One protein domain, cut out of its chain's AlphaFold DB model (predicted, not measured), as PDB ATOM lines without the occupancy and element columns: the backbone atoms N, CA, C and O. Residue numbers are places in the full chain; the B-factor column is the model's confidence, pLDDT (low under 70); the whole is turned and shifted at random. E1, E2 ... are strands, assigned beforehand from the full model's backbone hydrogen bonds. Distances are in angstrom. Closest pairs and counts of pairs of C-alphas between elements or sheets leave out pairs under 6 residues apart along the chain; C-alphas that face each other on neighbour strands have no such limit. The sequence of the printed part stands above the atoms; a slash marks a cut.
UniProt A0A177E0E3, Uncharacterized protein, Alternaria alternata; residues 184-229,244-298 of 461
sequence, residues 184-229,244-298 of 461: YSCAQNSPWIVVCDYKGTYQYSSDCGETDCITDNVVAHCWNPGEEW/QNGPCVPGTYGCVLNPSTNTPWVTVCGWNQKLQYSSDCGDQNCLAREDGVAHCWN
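This is residues 184 to 229 and 244 to 298 of the 461 residues of an uncharacterized protein of Alternaria alternata (UniProt A0A177E0E3). Two small lobes stand side by side, each made of a three-stranded antiparallel sheet with a two-stranded hairpin packed on it. In the first lobe the hairpin E4 and E5 packs on E1 and E2 of the sheet E1 E2 E3; in the second, the sheet E6 E7 E8 and the hairpin E9 and E10 form a small sandwich, and the lobes meet by a few contacts, mainly between E5 and E8. The printed part has 101 residues, with no named helix and ten named strands, E1 to E10 in order along the chain; both larger sheets have their strands in chain order. The class is all strand, though under half of the residues, 49 of 101, are in named elements. The whole is compact, with a radius of gyration of the C-alphas of 13.6 A, and rounded, with spans of 35 by 34 by 25 A.

E1, residues 184 to 186, begins at C-alpha 184 at (173.844, 118.448, 63.152) and is 7.1 A long from first to last C-alpha. E2, residues 192 to 196, is 13.0 A long, and E3, residues 202 to 207, is 14.2 A long. E4, residues 212 to 216, measures 12.4 A, and E5, residues 219 to 223, measures 12.0 A. After the cut, E6, residues 253 to 257, begins at C-alpha 253 at (181.242, 108.540, 71.549) and is 13.7 A long. E7, residues 264 to 269, measures 16.4 A, and E8, residues 275 to 280, measures 14.2 A. E9, residues 285 to 288, is 9.9 A long; E10, residues 294 to 297, is 9.6 A long and ends at C-alpha 297 at (190.842, 118.270, 77.026).

E1 E2 E3 is a meander, each strand the antiparallel neighbour of the one before. Within hydrogen-bond range are N 194 and O 185 at 2.8 A between E1 and E2, and N 195 and O 203 at 2.8 A between E2 and E3. E4 and E5 form a hairpin, antiparallel, with N 223 and O 212 at 2.8 A. The closest C-alphas of E1 and E5, those of Ser 185 and Ala 220, are 4.9 A apart, and those of E2 and E5, Ile 193 and Ala 220, are 6.2 A apart. Between the two halves, the closest C-alphas of E5 and E8 are those of His 221 and Ser 279, at 7.2 A. E6 E7 E8 is a second meander, strongly twisted but only just, with C-alphas up to 4.2 A off its best plane; N 265 and O 256 are 2.7 A apart, and N 268 and O 276 are 2.8 A apart. This sheet and the hairpin E9 and E10, with N 297 and O 285 at 2.8 A, form a sandwich, two sheets face to face; the parts that face each other are 8.4 A centre to centre, with their best planes 20 degrees apart. Its closest C-alphas include those of Tyr 253 in E6 and Ala 294 in E10, at 5.4 A. E1 and E2 are apart from E6, E7, E8, E9 and E10.

The two C-alphas farthest apart are those of Asn 189 and Gly 246, at 37.0 A. Residues 230 to 243 are cut out, and C-alphas 229 and 244 are 25.3 A apart across the cut, which falls in the link from E5 to E6. Of the links that are printed whole, none is long; E6 to E7 is short and the others are tight. The mean pLDDT of the printed part is 80.9, and the model's confidence is under 70 at residues 225 to 229, 244 to 246, 251 and 291.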
ATOM      1  N   TYR A 184     173.024 117.281  62.856       88.88
ATOM      2  CA  TYR A 184     173.844 118.448  63.152       88.88
ATOM      3  C   TYR A 184     173.626 119.514  62.076       88.88
ATOM      4  O   TYR A 184     173.466 119.202  60.896       88.88
ATOM      5  N   SER A 185     173.602 120.778  62.479       93.38
ATOM      6  CA  SER A 185     173.486 121.930  61.585       93.38
ATOM      7  C   SER A 185     174.312 123.079  62.144       93.38
ATOM      8  O   SER A 185     174.545 123.150  63.342       93.38
ATOM      9  N   CYS A 186     174.708 124.022  61.300       94.06
ATOM     10  CA  CYS A 186     175.257 125.286  61.785       94.06
ATOM     11  C   CYS A 186     174.142 126.201  62.281       94.06
ATOM     12  O   CYS A 186     173.103 126.312  61.613       94.06
ATOM     13  N   ALA A 187     174.342 126.837  63.433       91.00
ATOM     14  CA  ALA A 187     173.499 127.920  63.916       91.00
ATOM     15  C   ALA A 187     173.486 129.055  62.878       91.00
ATOM     16  O   ALA A 187     174.479 129.315  62.200       91.00
ATOM     17  N   GLN A 188     172.335 129.701  62.678       87.31
ATOM     18  CA  GLN A 188     172.288 130.832  61.750       87.31
ATOM     19  C   GLN A 188     173.094 131.990  62.328       87.31
ATOM     20  O   GLN A 188     172.845 132.389  63.458       87.31
ATOM     21  N   ASN A 189     174.004 132.542  61.521       85.12
ATOM     22  CA  ASN A 189     174.816 133.716  61.861       85.12
ATOM     23  C   ASN A 189     175.727 133.535  63.081       85.12
ATOM     24  O   ASN A 189     176.131 134.517  63.694       85.12
ATOM     25  N   SER A 190     176.051 132.293  63.427       84.94
ATOM     26  CA  SER A 190     176.858 131.973  64.593       84.94
ATOM     27  C   SER A 190     177.831 130.845  64.233       84.94
ATOM     28  O   SER A 190     177.446 129.938  63.486       84.94
ATOM     29  N   PRO A 191     179.080 130.874  64.736       88.50
ATOM     30  CA  PRO A 191     180.056 129.805  64.520       88.50
ATOM     31  C   PRO A 191     179.666 128.507  65.239       88.50
ATOM     32  O   PRO A 191     180.405 127.534  65.222       88.50
ATOM     33  N   TRP A 192     178.502 128.438  65.875       87.19
ATOM     34  CA  TRP A 192     178.113 127.261  66.623       87.19
ATOM     35  C   TRP A 192     177.563 126.134  65.747       87.19
ATOM     36  O   TRP A 192     176.698 126.319  64.888       87.19
ATOM     37  N   ILE A 193     177.992 124.918  66.061       88.44
ATOM     38  CA  ILE A 193     177.343 123.674  65.672       88.44
ATOM     39  C   ILE A 193     176.192 123.420  66.646       88.44
ATOM     40  O   ILE A 193     176.380 123.394  67.864       88.44
ATOM     41  N   VAL A 194     175.003 123.177  66.101       90.69
ATOM     42  CA  VAL A 194     173.813 122.771  66.849       90.69
ATOM     43  C   VAL A 194     173.435 121.331  66.510       90.69
ATOM     44  O   VAL A 194     173.515 120.913  65.356       90.69
ATOM     45  N   VAL A 195     173.007 120.571  67.514       90.69
ATOM     46  CA  VAL A 195     172.551 119.183  67.402       90.69
ATOM     47  C   VAL A 195     171.064 119.097  67.710       90.69
ATOM     48  O   VAL A 195     170.578 119.722  68.646       90.69
ATOM     49  N   CYS A 196     170.319 118.339  66.918       87.94
ATOM     50  CA  CYS A 196     168.916 118.074  67.186       87.94
ATOM     51  C   CYS A 196     168.766 117.028  68.297       87.94
ATOM     52  O   CYS A 196     169.201 115.883  68.133       87.94
ATOM     53  N   ASP A 197     168.139 117.399  69.407       74.81
ATOM     54  CA  ASP A 197     167.852 116.494  70.514       74.81
ATOM     55  C   ASP A 197     166.724 115.494  70.187       74.81
ATOM     56  O   ASP A 197     166.100 115.523  69.124       74.81
ATOM     57  N   TYR A 198     166.446 114.576  71.117       71.25
ATOM     58  CA  TYR A 198     165.400 113.558  70.957       71.25
ATOM     59  C   TYR A 198     163.973 114.125  70.920       71.25
ATOM     60  O   TYR A 198     163.056 113.420  70.495       71.25
ATOM     61  N   LYS A 199     163.772 115.372  71.364       73.88
ATOM     62  CA  LYS A 199     162.482 116.071  71.325       73.88
ATOM     63  C   LYS A 199     162.256 116.774  69.982       73.88
ATOM     64  O   LYS A 199     161.155 117.265  69.747       73.88
ATOM     65  N   GLY A 200     163.253 116.783  69.094       82.62
ATOM     66  CA  GLY A 200     163.181 117.464  67.803       82.62
ATOM     67  C   GLY A 200     163.523 118.953  67.890       82.62
ATOM     68  O   GLY A 200     163.075 119.715  67.028       82.62
ATOM     69  N   THR A 201     164.301 119.355  68.901       84.62
ATOM     70  CA  THR A 201     164.746 120.738  69.123       84.62
ATOM     71  C   THR A 201     166.260 120.843  68.946       84.62
ATOM     72  O   THR A 201     167.008 119.973  69.387       84.62
ATOM     73  N   TYR A 202     166.739 121.904  68.296       86.44
ATOM     74  CA  TYR A 202     168.178 122.161  68.197       86.44
ATOM     75  C   TYR A 202     168.749 122.615  69.545       86.44
ATOM     76  O   TYR A 202     168.143 123.434  70.223       86.44
ATOM     77  N   GLN A 203     169.928 122.110  69.894       83.62
ATOM     78  CA  GLN A 203     170.712 122.463  71.076       83.62
ATOM     79  C   GLN A 203     172.125 122.849  70.638       83.62
ATOM     80  O   GLN A 203     172.656 122.257  69.697       83.62
ATOM     81  N   TYR A 204     172.756 123.813  71.303       80.56
ATOM     82  CA  TYR A 204     174.159 124.147  71.046       80.56
ATOM     83  C   TYR A 204     175.067 122.976  71.445       80.56
ATOM     84  O   TYR A 204     174.963 122.455  72.552       80.56
ATOM     85  N   SER A 205     175.932 122.542  70.528       84.50
ATOM     86  CA  SER A 205     176.864 121.428  70.733       84.50
ATOM     87  C   SER A 205     178.294 121.926  70.899       84.50
ATOM     88  O   SER A 205     178.988 121.539  71.836       84.50
ATOM     89  N   SER A 206     178.775 122.737  69.958       81.00
ATOM     90  CA  SER A 206     180.188 123.128  69.896       81.00
ATOM     91  C   SER A 206     180.336 124.494  69.237       81.00
ATOM     92  O   SER A 206     179.615 124.781  68.288       81.00
ATOM     93  N   ASP A 207     181.259 125.313  69.729       82.94
ATOM     94  CA  ASP A 207     181.588 126.622  69.158       82.94
ATOM     95  C   ASP A 207     182.797 126.490  68.223       82.94
ATOM     96  O   ASP A 207     183.843 125.987  68.638       82.94
ATOM     97  N   CYS A 208     182.667 126.928  66.971       80.62
ATOM     98  CA  CYS A 208     183.777 126.969  66.022       80.62
ATOM     99  C   CYS A 208     184.721 128.168  66.233       80.62
ATOM    100  O   CYS A 208     185.735 128.273  65.539       80.62
ATOM    101  N   GLY A 209     184.446 129.051  67.195       83.88
ATOM    102  CA  GLY A 209     185.310 130.173  67.553       83.88
ATOM    103  C   GLY A 209     185.466 131.168  66.403       83.88
ATOM    104  O   GLY A 209     184.487 131.714  65.904       83.88
ATOM    105  N   GLU A 210     186.708 131.414  65.973       78.25
ATOM    106  CA  GLU A 210     187.010 132.287  64.823       78.25
ATOM    107  C   GLU A 210     186.770 131.616  63.460       78.25
ATOM    108  O   GLU A 210     186.917 132.258  62.420       78.25
ATOM    109  N   THR A 211     186.436 130.325  63.456       78.69
ATOM    110  CA  THR A 211     186.281 129.514  62.246       78.69
ATOM    111  C   THR A 211     184.807 129.428  61.845       78.69
ATOM    112  O   THR A 211     183.911 129.506  62.690       78.69
ATOM    113  N   ASP A 212     184.533 129.289  60.549       86.38
ATOM    114  CA  ASP A 212     183.160 129.263  60.047       86.38
ATOM    115  C   ASP A 212     182.543 127.882  60.285       86.38
ATOM    116  O   ASP A 212     183.125 126.856  59.931       86.38
ATOM    117  N   CYS A 213     181.322 127.834  60.817       90.50
ATOM    118  CA  CYS A 213     180.555 126.597  60.777       90.50
ATOM    119  C   CYS A 213     180.006 126.392  59.361       90.50
ATOM    120  O   CYS A 213     179.228 127.209  58.857       90.50
ATOM    121  N   ILE A 214     180.336 125.257  58.745       90.88
ATOM    122  CA  ILE A 214     179.763 124.840  57.464       90.88
ATOM    123  C   ILE A 214     179.015 123.516  57.607       90.88
ATOM    124  O   ILE A 214     179.424 122.604  58.323       90.88
ATOM    125  N   THR A 215     177.872 123.407  56.929       87.06
ATOM    126  CA  THR A 215     177.103 122.160  56.846       87.06
ATOM    127  C   THR A 215     177.281 121.569  55.452       87.06
ATOM    128  O   THR A 215     176.785 122.139  54.483       87.06
ATOM    129  N   ASP A 216     177.966 120.430  55.347       83.81
ATOM    130  CA  ASP A 216     178.117 119.672  54.099       83.81
ATOM    131  C   ASP A 216     177.569 118.254  54.286       83.81
ATOM    132  O   ASP A 216     177.836 117.607  55.297       83.81
ATOM    133  N   ASN A 217     176.786 117.767  53.319       71.44
ATOM    134  CA  ASN A 217     176.248 116.402  53.290       71.44
ATOM    135  C   ASN A 217     175.740 115.898  54.660       71.44
ATOM    136  O   ASN A 217     176.107 114.816  55.119       71.44
ATOM    137  N   VAL A 218     174.854 116.679  55.292       72.81
ATOM    138  CA  VAL A 218     174.183 116.380  56.576       72.81
ATOM    139  C   VAL A 218     175.073 116.437  57.834       72.81
ATOM    140  O   VAL A 218     174.614 116.062  58.912       72.81
ATOM    141  N   VAL A 219     176.315 116.921  57.727       77.81
ATOM    142  CA  VAL A 219     177.249 117.061  58.855       77.81
ATOM    143  C   VAL A 219     177.709 118.514  58.976       77.81
ATOM    144  O   VAL A 219     178.244 119.090  58.027       77.81
ATOM    145  N   ALA A 220     177.506 119.108  60.151       87.38
ATOM    146  CA  ALA A 220     178.054 120.416  60.492       87.38
ATOM    147  C   ALA A 220     179.441 120.258  61.123       87.38
ATOM    148  O   ALA A 220     179.640 119.373  61.951       87.38
ATOM    149  N   HIS A 221     180.390 121.090  60.707       87.19
ATOM    150  CA  HIS A 221     181.755 121.095  61.224       87.19
ATOM    151  C   HIS A 221     182.363 122.497  61.137       87.19
ATOM    152  O   HIS A 221     181.878 123.354  60.395       87.19
ATOM    153  N   CYS A 222     183.430 122.706  61.900       83.50
ATOM    154  CA  CYS A 222     184.200 123.941  61.918       83.50
ATOM    155  C   CYS A 222     185.200 123.962  60.759       83.50
ATOM    156  O   CYS A 222     185.899 122.972  60.528       83.50
ATOM    157  N   TRP A 223     185.258 125.068  60.019       87.25
ATOM    158  CA  TRP A 223     186.104 125.226  58.841       87.25
ATOM    159  C   TRP A 223     186.966 126.484  58.916       87.25
ATOM    160  O   TRP A 223     186.478 127.591  59.139       87.25
ATOM    161  N   ASN A 224     188.262 126.301  58.658       78.19
ATOM    162  CA  ASN A 224     189.236 127.379  58.574       78.19
ATOM    163  C   ASN A 224     189.333 127.933  57.141       78.19
ATOM    164  O   ASN A 224     189.754 127.197  56.235       78.19
ATOM    165  N   PRO A 225     189.035 129.227  56.910       60.16
ATOM    166  CA  PRO A 225     189.253 129.863  55.616       60.16
ATOM    167  C   PRO A 225     190.758 129.932  55.310       60.16
ATOM    168  O   PRO A 225     191.482 130.800  55.790       60.16
ATOM    169  N   GLY A 226     191.238 128.975  54.515       66.12
ATOM    170  CA  GLY A 226     192.656 128.796  54.185       66.12
ATOM    171  C   GLY A 226     193.042 127.341  53.912       66.12
ATOM    172  O   GLY A 226     194.048 127.090  53.251       66.12
ATOM    173  N   GLU A 227     192.224 126.383  54.353       61.66
ATOM    174  CA  GLU A 227     192.402 124.967  54.028       61.66
ATOM    175  C   GLU A 227     191.698 124.605  52.709       61.66
ATOM    176  O   GLU A 227     190.527 124.929  52.499       61.66
ATOM    177  N   GLU A 228     192.409 123.931  51.794       47.75
ATOM    178  CA  GLU A 228     191.832 123.478  50.522       47.75
ATOM    179  C   GLU A 228     190.669 122.501  50.746       47.75
ATOM    180  O   GLU A 228     190.789 121.500  51.459       47.75
ATOM    181  N   TRP A 229     189.559 122.769  50.053       40.31
ATOM    182  CA  TRP A 229     188.339 121.971  50.083       40.31
ATOM    183  C   TRP A 229     188.610 120.535  49.614       40.31
ATOM    184  O   TRP A 229     188.747 120.253  48.422       40.31
ATOM    185  N   GLN A 244     186.977 100.314  60.803       44.06
ATOM    186  CA  GLN A 244     186.126  99.608  61.753       44.06
ATOM    187  C   GLN A 244     184.688  99.677  61.212       44.06
ATOM    188  O   GLN A 244     183.849 100.419  61.700       44.06
ATOM    189  N   ASN A 245     184.413  98.908  60.155       42.81
ATOM    190  CA  ASN A 245     183.092  98.665  59.578       42.81
ATOM    191  C   ASN A 245     182.299  97.697  60.476       42.81
ATOM    192  O   ASN A 245     181.697  96.734  60.000       42.81
ATOM    193  N   GLY A 246     182.349  97.912  61.789       60.16
ATOM    194  CA  GLY A 246     181.424  97.298  62.727       60.16
ATOM    195  C   GLY A 246     180.220  98.224  62.895       60.16
ATOM    196  O   GLY A 246     180.414  99.439  62.943       60.16
ATOM    197  N   PRO A 247     178.985  97.700  62.976       75.62
ATOM    198  CA  PRO A 247     177.854  98.514  63.400       75.62
ATOM    199  C   PRO A 247     178.170  99.100  64.782       75.62
ATOM    200  O   PRO A 247     178.409  98.356  65.734       75.62
ATOM    201  N   CYS A 248     178.225 100.426  64.883       85.94
ATOM    202  CA  CYS A 248     178.356 101.109  66.164       85.94
ATOM    203  C   CYS A 248     176.964 101.315  66.792       85.94
ATOM    204  O   CYS A 248     175.947 101.301  66.092       85.94
ATOM    205  N   VAL A 249     176.901 101.491  68.115       82.38
ATOM    206  CA  VAL A 249     175.643 101.775  68.826       82.38
ATOM    207  C   VAL A 249     175.365 103.281  68.760       82.38
ATOM    208  O   VAL A 249     176.195 104.047  69.262       82.38
ATOM    209  N   PRO A 250     174.237 103.730  68.171       82.44
ATOM    210  CA  PRO A 250     173.906 105.150  68.084       82.44
ATOM    211  C   PRO A 250     174.012 105.865  69.435       82.44
ATOM    212  O   PRO A 250     173.545 105.347  70.447       82.44
ATOM    213  N   GLY A 251     174.641 107.043  69.447       68.00
ATOM    214  CA  GLY A 251     174.874 107.839  70.659       68.00
ATOM    215  C   GLY A 251     176.126 107.465  71.463       68.00
ATOM    216  O   GLY A 251     176.397 108.106  72.472       68.00
ATOM    217  N   THR A 252     176.907 106.471  71.026       81.31
ATOM    218  CA  THR A 252     178.227 106.183  71.617       81.31
ATOM    219  C   THR A 252     179.271 107.146  71.065       81.31
ATOM    220  O   THR A 252     179.312 107.366  69.849       81.31
ATOM    221  N   TYR A 253     180.135 107.671  71.933       88.56
ATOM    222  CA  TYR A 253     181.242 108.540  71.549       88.56
ATOM    223  C   TYR A 253     182.582 107.804  71.617       88.56
ATOM    224  O   TYR A 253     182.749 106.839  72.362       88.56
ATOM    225  N   GLY A 254     183.556 108.266  70.840       91.81
ATOM    226  CA  GLY A 254     184.903 107.707  70.836       91.81
ATOM    227  C   GLY A 254     185.953 108.719  70.406       91.81
ATOM    228  O   GLY A 254     185.638 109.726  69.776       91.81
ATOM    229  N   CYS A 255     187.210 108.422  70.724       93.12
ATOM    230  CA  CYS A 255     188.362 109.221  70.325       93.12
ATOM    231  C   CYS A 255     189.140 108.520  69.213       93.12
ATOM    232  O   CYS A 255     189.489 107.346  69.349       93.12
ATOM    233  N   VAL A 256     189.446 109.233  68.130       93.94
ATOM    234  CA  VAL A 256     190.267 108.725  67.017       93.94
ATOM    235  C   VAL A 256     191.334 109.747  66.644       93.94
ATOM    236  O   VAL A 256     191.094 110.938  66.749       93.94
ATOM    237  N   LEU A 257     192.518 109.316  66.210       91.19
ATOM    238  CA  LEU A 257     193.537 110.232  65.681       91.19
ATOM    239  C   LEU A 257     193.289 110.488  64.195       91.19
ATOM    240  O   LEU A 257     193.122 109.540  63.424       91.19
ATOM    241  N   ASN A 258     193.300 111.754  63.780       84.00
ATOM    242  CA  ASN A 258     193.297 112.113  62.370       84.00
ATOM    243  C   ASN A 258     194.664 111.784  61.751       84.00
ATOM    244  O   ASN A 258     195.669 112.364  62.157       84.00
ATOM    245  N   PRO A 259     194.738 110.917  60.728       76.56
ATOM    246  CA  PRO A 259     196.010 110.541  60.115       76.56
ATOM    247  C   PRO A 259     196.677 111.672  59.316       76.56
ATOM    248  O   PRO A 259     197.868 111.588  59.034       76.56
ATOM    249  N   SER A 260     195.934 112.711  58.921       77.94
ATOM    250  CA  SER A 260     196.463 113.818  58.110       77.94
ATOM    251  C   SER A 260     197.077 114.929  58.959       77.94
ATOM    252  O   SER A 260     198.102 115.486  58.578       77.94
ATOM    253  N   THR A 261     196.455 115.254  60.092       81.25
ATOM    254  CA  THR A 261     196.888 116.337  60.993       81.25
ATOM    255  C   THR A 261     197.584 115.814  62.247       81.25
ATOM    256  O   THR A 261     198.243 116.577  62.941       81.25
ATOM    257  N   ASN A 262     197.456 114.514  62.537       86.94
ATOM    258  CA  ASN A 262     197.880 113.887  63.786       86.94
ATOM    259  C   ASN A 262     197.226 114.510  65.040       86.94
ATOM    260  O   ASN A 262     197.785 114.419  66.133       86.94
ATOM    261  N   THR A 263     196.045 115.121  64.885       83.38
ATOM    262  CA  THR A 263     195.233 115.673  65.982       83.38
ATOM    263  C   THR A 263     194.157 114.669  66.414       83.38
ATOM    264  O   THR A 263     193.667 113.896  65.582       83.38
ATOM    265  N   PRO A 264     193.803 114.586  67.707       88.19
ATOM    266  CA  PRO A 264     192.759 113.686  68.168       88.19
ATOM    267  C   PRO A 264     191.372 114.292  67.934       88.19
ATOM    268  O   PRO A 264     191.153 115.485  68.099       88.19
ATOM    269  N   TRP A 265     190.422 113.451  67.555       90.06
ATOM    270  CA  TRP A 265     189.069 113.807  67.150       90.06
ATOM    271  C   TRP A 265     188.044 113.080  68.014       90.06
ATOM    272  O   TRP A 265     188.221 111.901  68.336       90.06
ATOM    273  N   VAL A 266     186.935 113.755  68.314       89.94
ATOM    274  CA  VAL A 266     185.735 113.134  68.874       89.94
ATOM    275  C   VAL A 266     184.880 112.603  67.729       89.94
ATOM    276  O   VAL A 266     184.539 113.315  66.782       89.94
ATOM    277  N   THR A 267     184.492 111.340  67.834       90.50
ATOM    278  CA  THR A 267     183.542 110.679  66.937       90.50
ATOM    279  C   THR A 267     182.281 110.311  67.695       90.50
ATOM    280  O   THR A 267     182.337 109.982  68.876       90.50
ATOM    281  N   VAL A 268     181.147 110.352  67.004       88.50
ATOM    282  CA  VAL A 268     179.841 109.935  67.508       88.50
ATOM    283  C   VAL A 268     179.256 108.899  66.561       88.50
ATOM    284  O   VAL A 268     179.340 109.030  65.341       88.50
ATOM    285  N   CYS A 269     178.667 107.838  67.097       86.50
ATOM    286  CA  CYS A 269     177.916 106.909  66.272       86.50
ATOM    287  C   CYS A 269     176.544 107.500  65.926       86.50
ATOM    288  O   CYS A 269     175.694 107.673  66.804       86.50
ATOM    289  N   GLY A 270     176.319 107.787  64.645       71.75
ATOM    290  CA  GLY A 270     175.032 108.264  64.151       71.75
ATOM    291  C   GLY A 270     173.971 107.158  64.094       71.75
ATOM    292  O   GLY A 270     174.264 105.963  64.147       71.75
ATOM    293  N   TRP A 271     172.707 107.546  63.904       70.50
ATOM    294  CA  TRP A 271     171.563 106.623  63.784       70.50
ATOM    295  C   TRP A 271     171.669 105.622  62.626       70.50
ATOM    296  O   TRP A 271     171.046 104.565  62.649       70.50
ATOM    297  N   ASN A 272     172.483 105.933  61.619       74.69
ATOM    298  CA  ASN A 272     172.796 105.042  60.504       74.69
ATOM    299  C   ASN A 272     173.853 103.972  60.854       74.69
ATOM    300  O   ASN A 272     174.328 103.292  59.945       74.69
ATOM    301  N   GLN A 273     174.225 103.840  62.136       82.44
ATOM    302  CA  GLN A 273     175.265 102.936  62.645       82.44
ATOM    303  C   GLN A 273     176.632 103.168  61.992       82.44
ATOM    304  O   GLN A 273     177.432 102.242  61.848       82.44
ATOM    305  N   LYS A 274     176.896 104.411  61.578       80.62
ATOM    306  CA  LYS A 274     178.200 104.849  61.092       80.62
ATOM    307  C   LYS A 274     178.784 105.850  62.072       80.62
ATOM    308  O   LYS A 274     178.084 106.742  62.549       80.62
ATOM    309  N   LEU A 275     180.078 105.709  62.333       82.00
ATOM    310  CA  LEU A 275     180.837 106.731  63.036       82.00
ATOM    311  C   LEU A 275     180.863 108.001  62.183       82.00
ATOM    312  O   LEU A 275     181.170 107.964  60.990       82.00
ATOM    313  N   GLN A 276     180.508 109.108  62.812       81.19
ATOM    314  CA  GLN A 276     180.563 110.452  62.268       81.19
ATOM    315  C   GLN A 276     181.523 111.278  63.116       81.19
ATOM    316  O   GLN A 276     181.684 111.037  64.313       81.19
ATOM    317  N   TYR A 277     182.180 112.241  62.487       81.25
ATOM    318  CA  TYR A 277     183.042 113.179  63.192       81.25
ATOM    319  C   TYR A 277     182.183 114.223  63.897       81.25
ATOM    320  O   TYR A 277     181.257 114.761  63.293       81.25
ATOM    321  N   SER A 278     182.482 114.469  65.170       81.25
ATOM    322  CA  SER A 278     181.802 115.475  65.983       81.25
ATOM    323  C   SER A 278     182.668 116.721  66.138       81.25
ATOM    324  O   SER A 278     182.189 117.824  65.899       81.25
ATOM    325  N   SER A 279     183.937 116.561  66.524       80.94
ATOM    326  CA  SER A 279     184.858 117.684  66.730       80.94
ATOM    327  C   SER A 279     186.323 117.282  66.545       80.94
ATOM    328  O   SER A 279     186.703 116.134  66.787       80.94
ATOM    329  N   ASP A 280     187.145 118.242  66.119       85.81
ATOM    330  CA  ASP A 280     188.608 118.156  66.123       85.81
ATOM    331  C   ASP A 280     189.127 118.802  67.411       85.81
ATOM    332  O   ASP A 280     188.781 119.945  67.707       85.81
ATOM    333  N   CYS A 281     189.933 118.084  68.190       83.62
ATOM    334  CA  CYS A 281     190.515 118.629  69.410       83.62
ATOM    335  C   CYS A 281     191.786 119.453  69.152       83.62
ATOM    336  O   CYS A 281     192.333 120.020  70.095       83.62
ATOM    337  N   GLY A 282     192.271 119.545  67.909       88.06
ATOM    338  CA  GLY A 282     193.474 120.301  67.565       88.06
ATOM    339  C   GLY A 282     194.686 119.822  68.368       88.06
ATOM    340  O   GLY A 282     195.000 118.633  68.384       88.06
ATOM    341  N   ASP A 283     195.338 120.740  69.082       82.12
ATOM    342  CA  ASP A 283     196.493 120.438  69.942       82.12
ATOM    343  C   ASP A 283     196.105 119.842  71.314       82.12
ATOM    344  O   ASP A 283     196.972 119.512  72.132       82.12
ATOM    345  N   GLN A 284     194.806 119.722  71.599       85.12
ATOM    346  CA  GLN A 284     194.286 119.130  72.830       85.12
ATOM    347  C   GLN A 284     194.258 117.598  72.738       85.12
ATOM    348  O   GLN A 284     194.480 117.014  71.683       85.12
ATOM    349  N   ASN A 285     193.975 116.914  73.847       87.81
ATOM    350  CA  ASN A 285     193.738 115.470  73.849       87.81
ATOM    351  C   ASN A 285     192.242 115.182  73.691       87.81
ATOM    352  O   ASN A 285     191.416 115.948  74.173       87.81
ATOM    353  N   CYS A 286     191.889 114.043  73.099       91.38
ATOM    354  CA  CYS A 286     190.537 113.502  73.220       91.38
ATOM    355  C   CYS A 286     190.522 112.460  74.341       91.38
ATOM    356  O   CYS A 286     191.337 111.533  74.330       91.38
ATOM    357  N   LEU A 287     189.595 112.600  75.288       91.69
ATOM    358  CA  LEU A 287     189.384 111.647  76.373       91.69
ATOM    359  C   LEU A 287     187.973 111.062  76.281       91.69
ATOM    360  O   LEU A 287     186.990 111.789  76.416       91.69
ATOM    361  N   ALA A 288     187.876 109.746  76.093       84.06
ATOM    362  CA  ALA A 288     186.630 109.007  76.268       84.06
ATOM    363  C   ALA A 288     186.494 108.601  77.743       84.06
ATOM    364  O   ALA A 288     187.386 107.954  78.293       84.06
ATOM    365  N   ARG A 289     185.400 109.006  78.390       79.56
ATOM    366  CA  ARG A 289     185.092 108.679  79.787       79.56
ATOM    367  C   ARG A 289     184.445 107.298  79.910       79.56
ATOM    368  O   ARG A 289     183.896 106.763  78.950       79.56
ATOM    369  N   GLU A 290     184.455 106.750  81.126       70.38
ATOM    370  CA  GLU A 290     183.782 105.481  81.457       70.38
ATOM    371  C   GLU A 290     182.253 105.535  81.284       70.38
ATOM    372  O   GLU A 290     181.621 104.503  81.077       70.38
ATOM    373  N   ASP A 291     181.659 106.734  81.309       65.06
ATOM    374  CA  ASP A 291     180.236 106.964  81.022       65.06
ATOM    375  C   ASP A 291     179.899 106.946  79.515       65.06
ATOM    376  O   ASP A 291     178.733 107.067  79.138       65.06
ATOM    377  N   GLY A 292     180.900 106.759  78.647       73.06
ATOM    378  CA  GLY A 292     180.731 106.645  77.200       73.06
ATOM    379  C   GLY A 292     180.727 107.974  76.440       73.06
ATOM    380  O   GLY A 292     180.479 107.961  75.231       73.06
ATOM    381  N   VAL A 293     181.014 109.102  77.102       76.19
ATOM    382  CA  VAL A 293     181.120 110.426  76.467       76.19
ATOM    383  C   VAL A 293     182.585 110.790  76.216       76.19
ATOM    384  O   VAL A 293     183.433 110.662  77.101       76.19
ATOM    385  N   ALA A 294     182.895 111.277  75.014       84.62
ATOM    386  CA  ALA A 294     184.227 111.760  74.657       84.62
ATOM    387  C   ALA A 294     184.253 113.289  74.535       84.62
ATOM    388  O   ALA A 294     183.318 113.883  74.005       84.62
ATOM    389  N   HIS A 295     185.316 113.918  75.034       84.69
ATOM    390  CA  HIS A 295     185.505 115.370  74.992       84.69
ATOM    391  C   HIS A 295     186.964 115.741  74.705       84.69
ATOM    392  O   HIS A 295     187.878 114.938  74.917       84.69
ATOM    393  N   CYS A 296     187.168 116.968  74.227       82.81
ATOM    394  CA  CYS A 296     188.491 117.563  74.070       82.81
ATOM    395  C   CYS A 296     188.974 118.140  75.409       82.81
ATOM    396  O   CYS A 296     188.183 118.712  76.160       82.81
ATOM    397  N   TRP A 297     190.251 117.944  75.728       85.06
ATOM    398  CA  TRP A 297     190.842 118.270  77.026       85.06
ATOM    399  C   TRP A 297     192.276 118.809  76.896       85.06
ATOM    400  O   TRP A 297     193.129 118.196  76.243       85.06
ATOM    401  N   ASN A 298     192.576 119.925  77.569       76.12
ATOM    402  CA  ASN A 298     193.895 120.561  77.553       76.12
ATOM    403  C   ASN A 298     194.885 119.883  78.504       76.12
ATOM    404  O   ASN A 298     194.608 119.666  79.679       76.12
TER     405      ASN A 298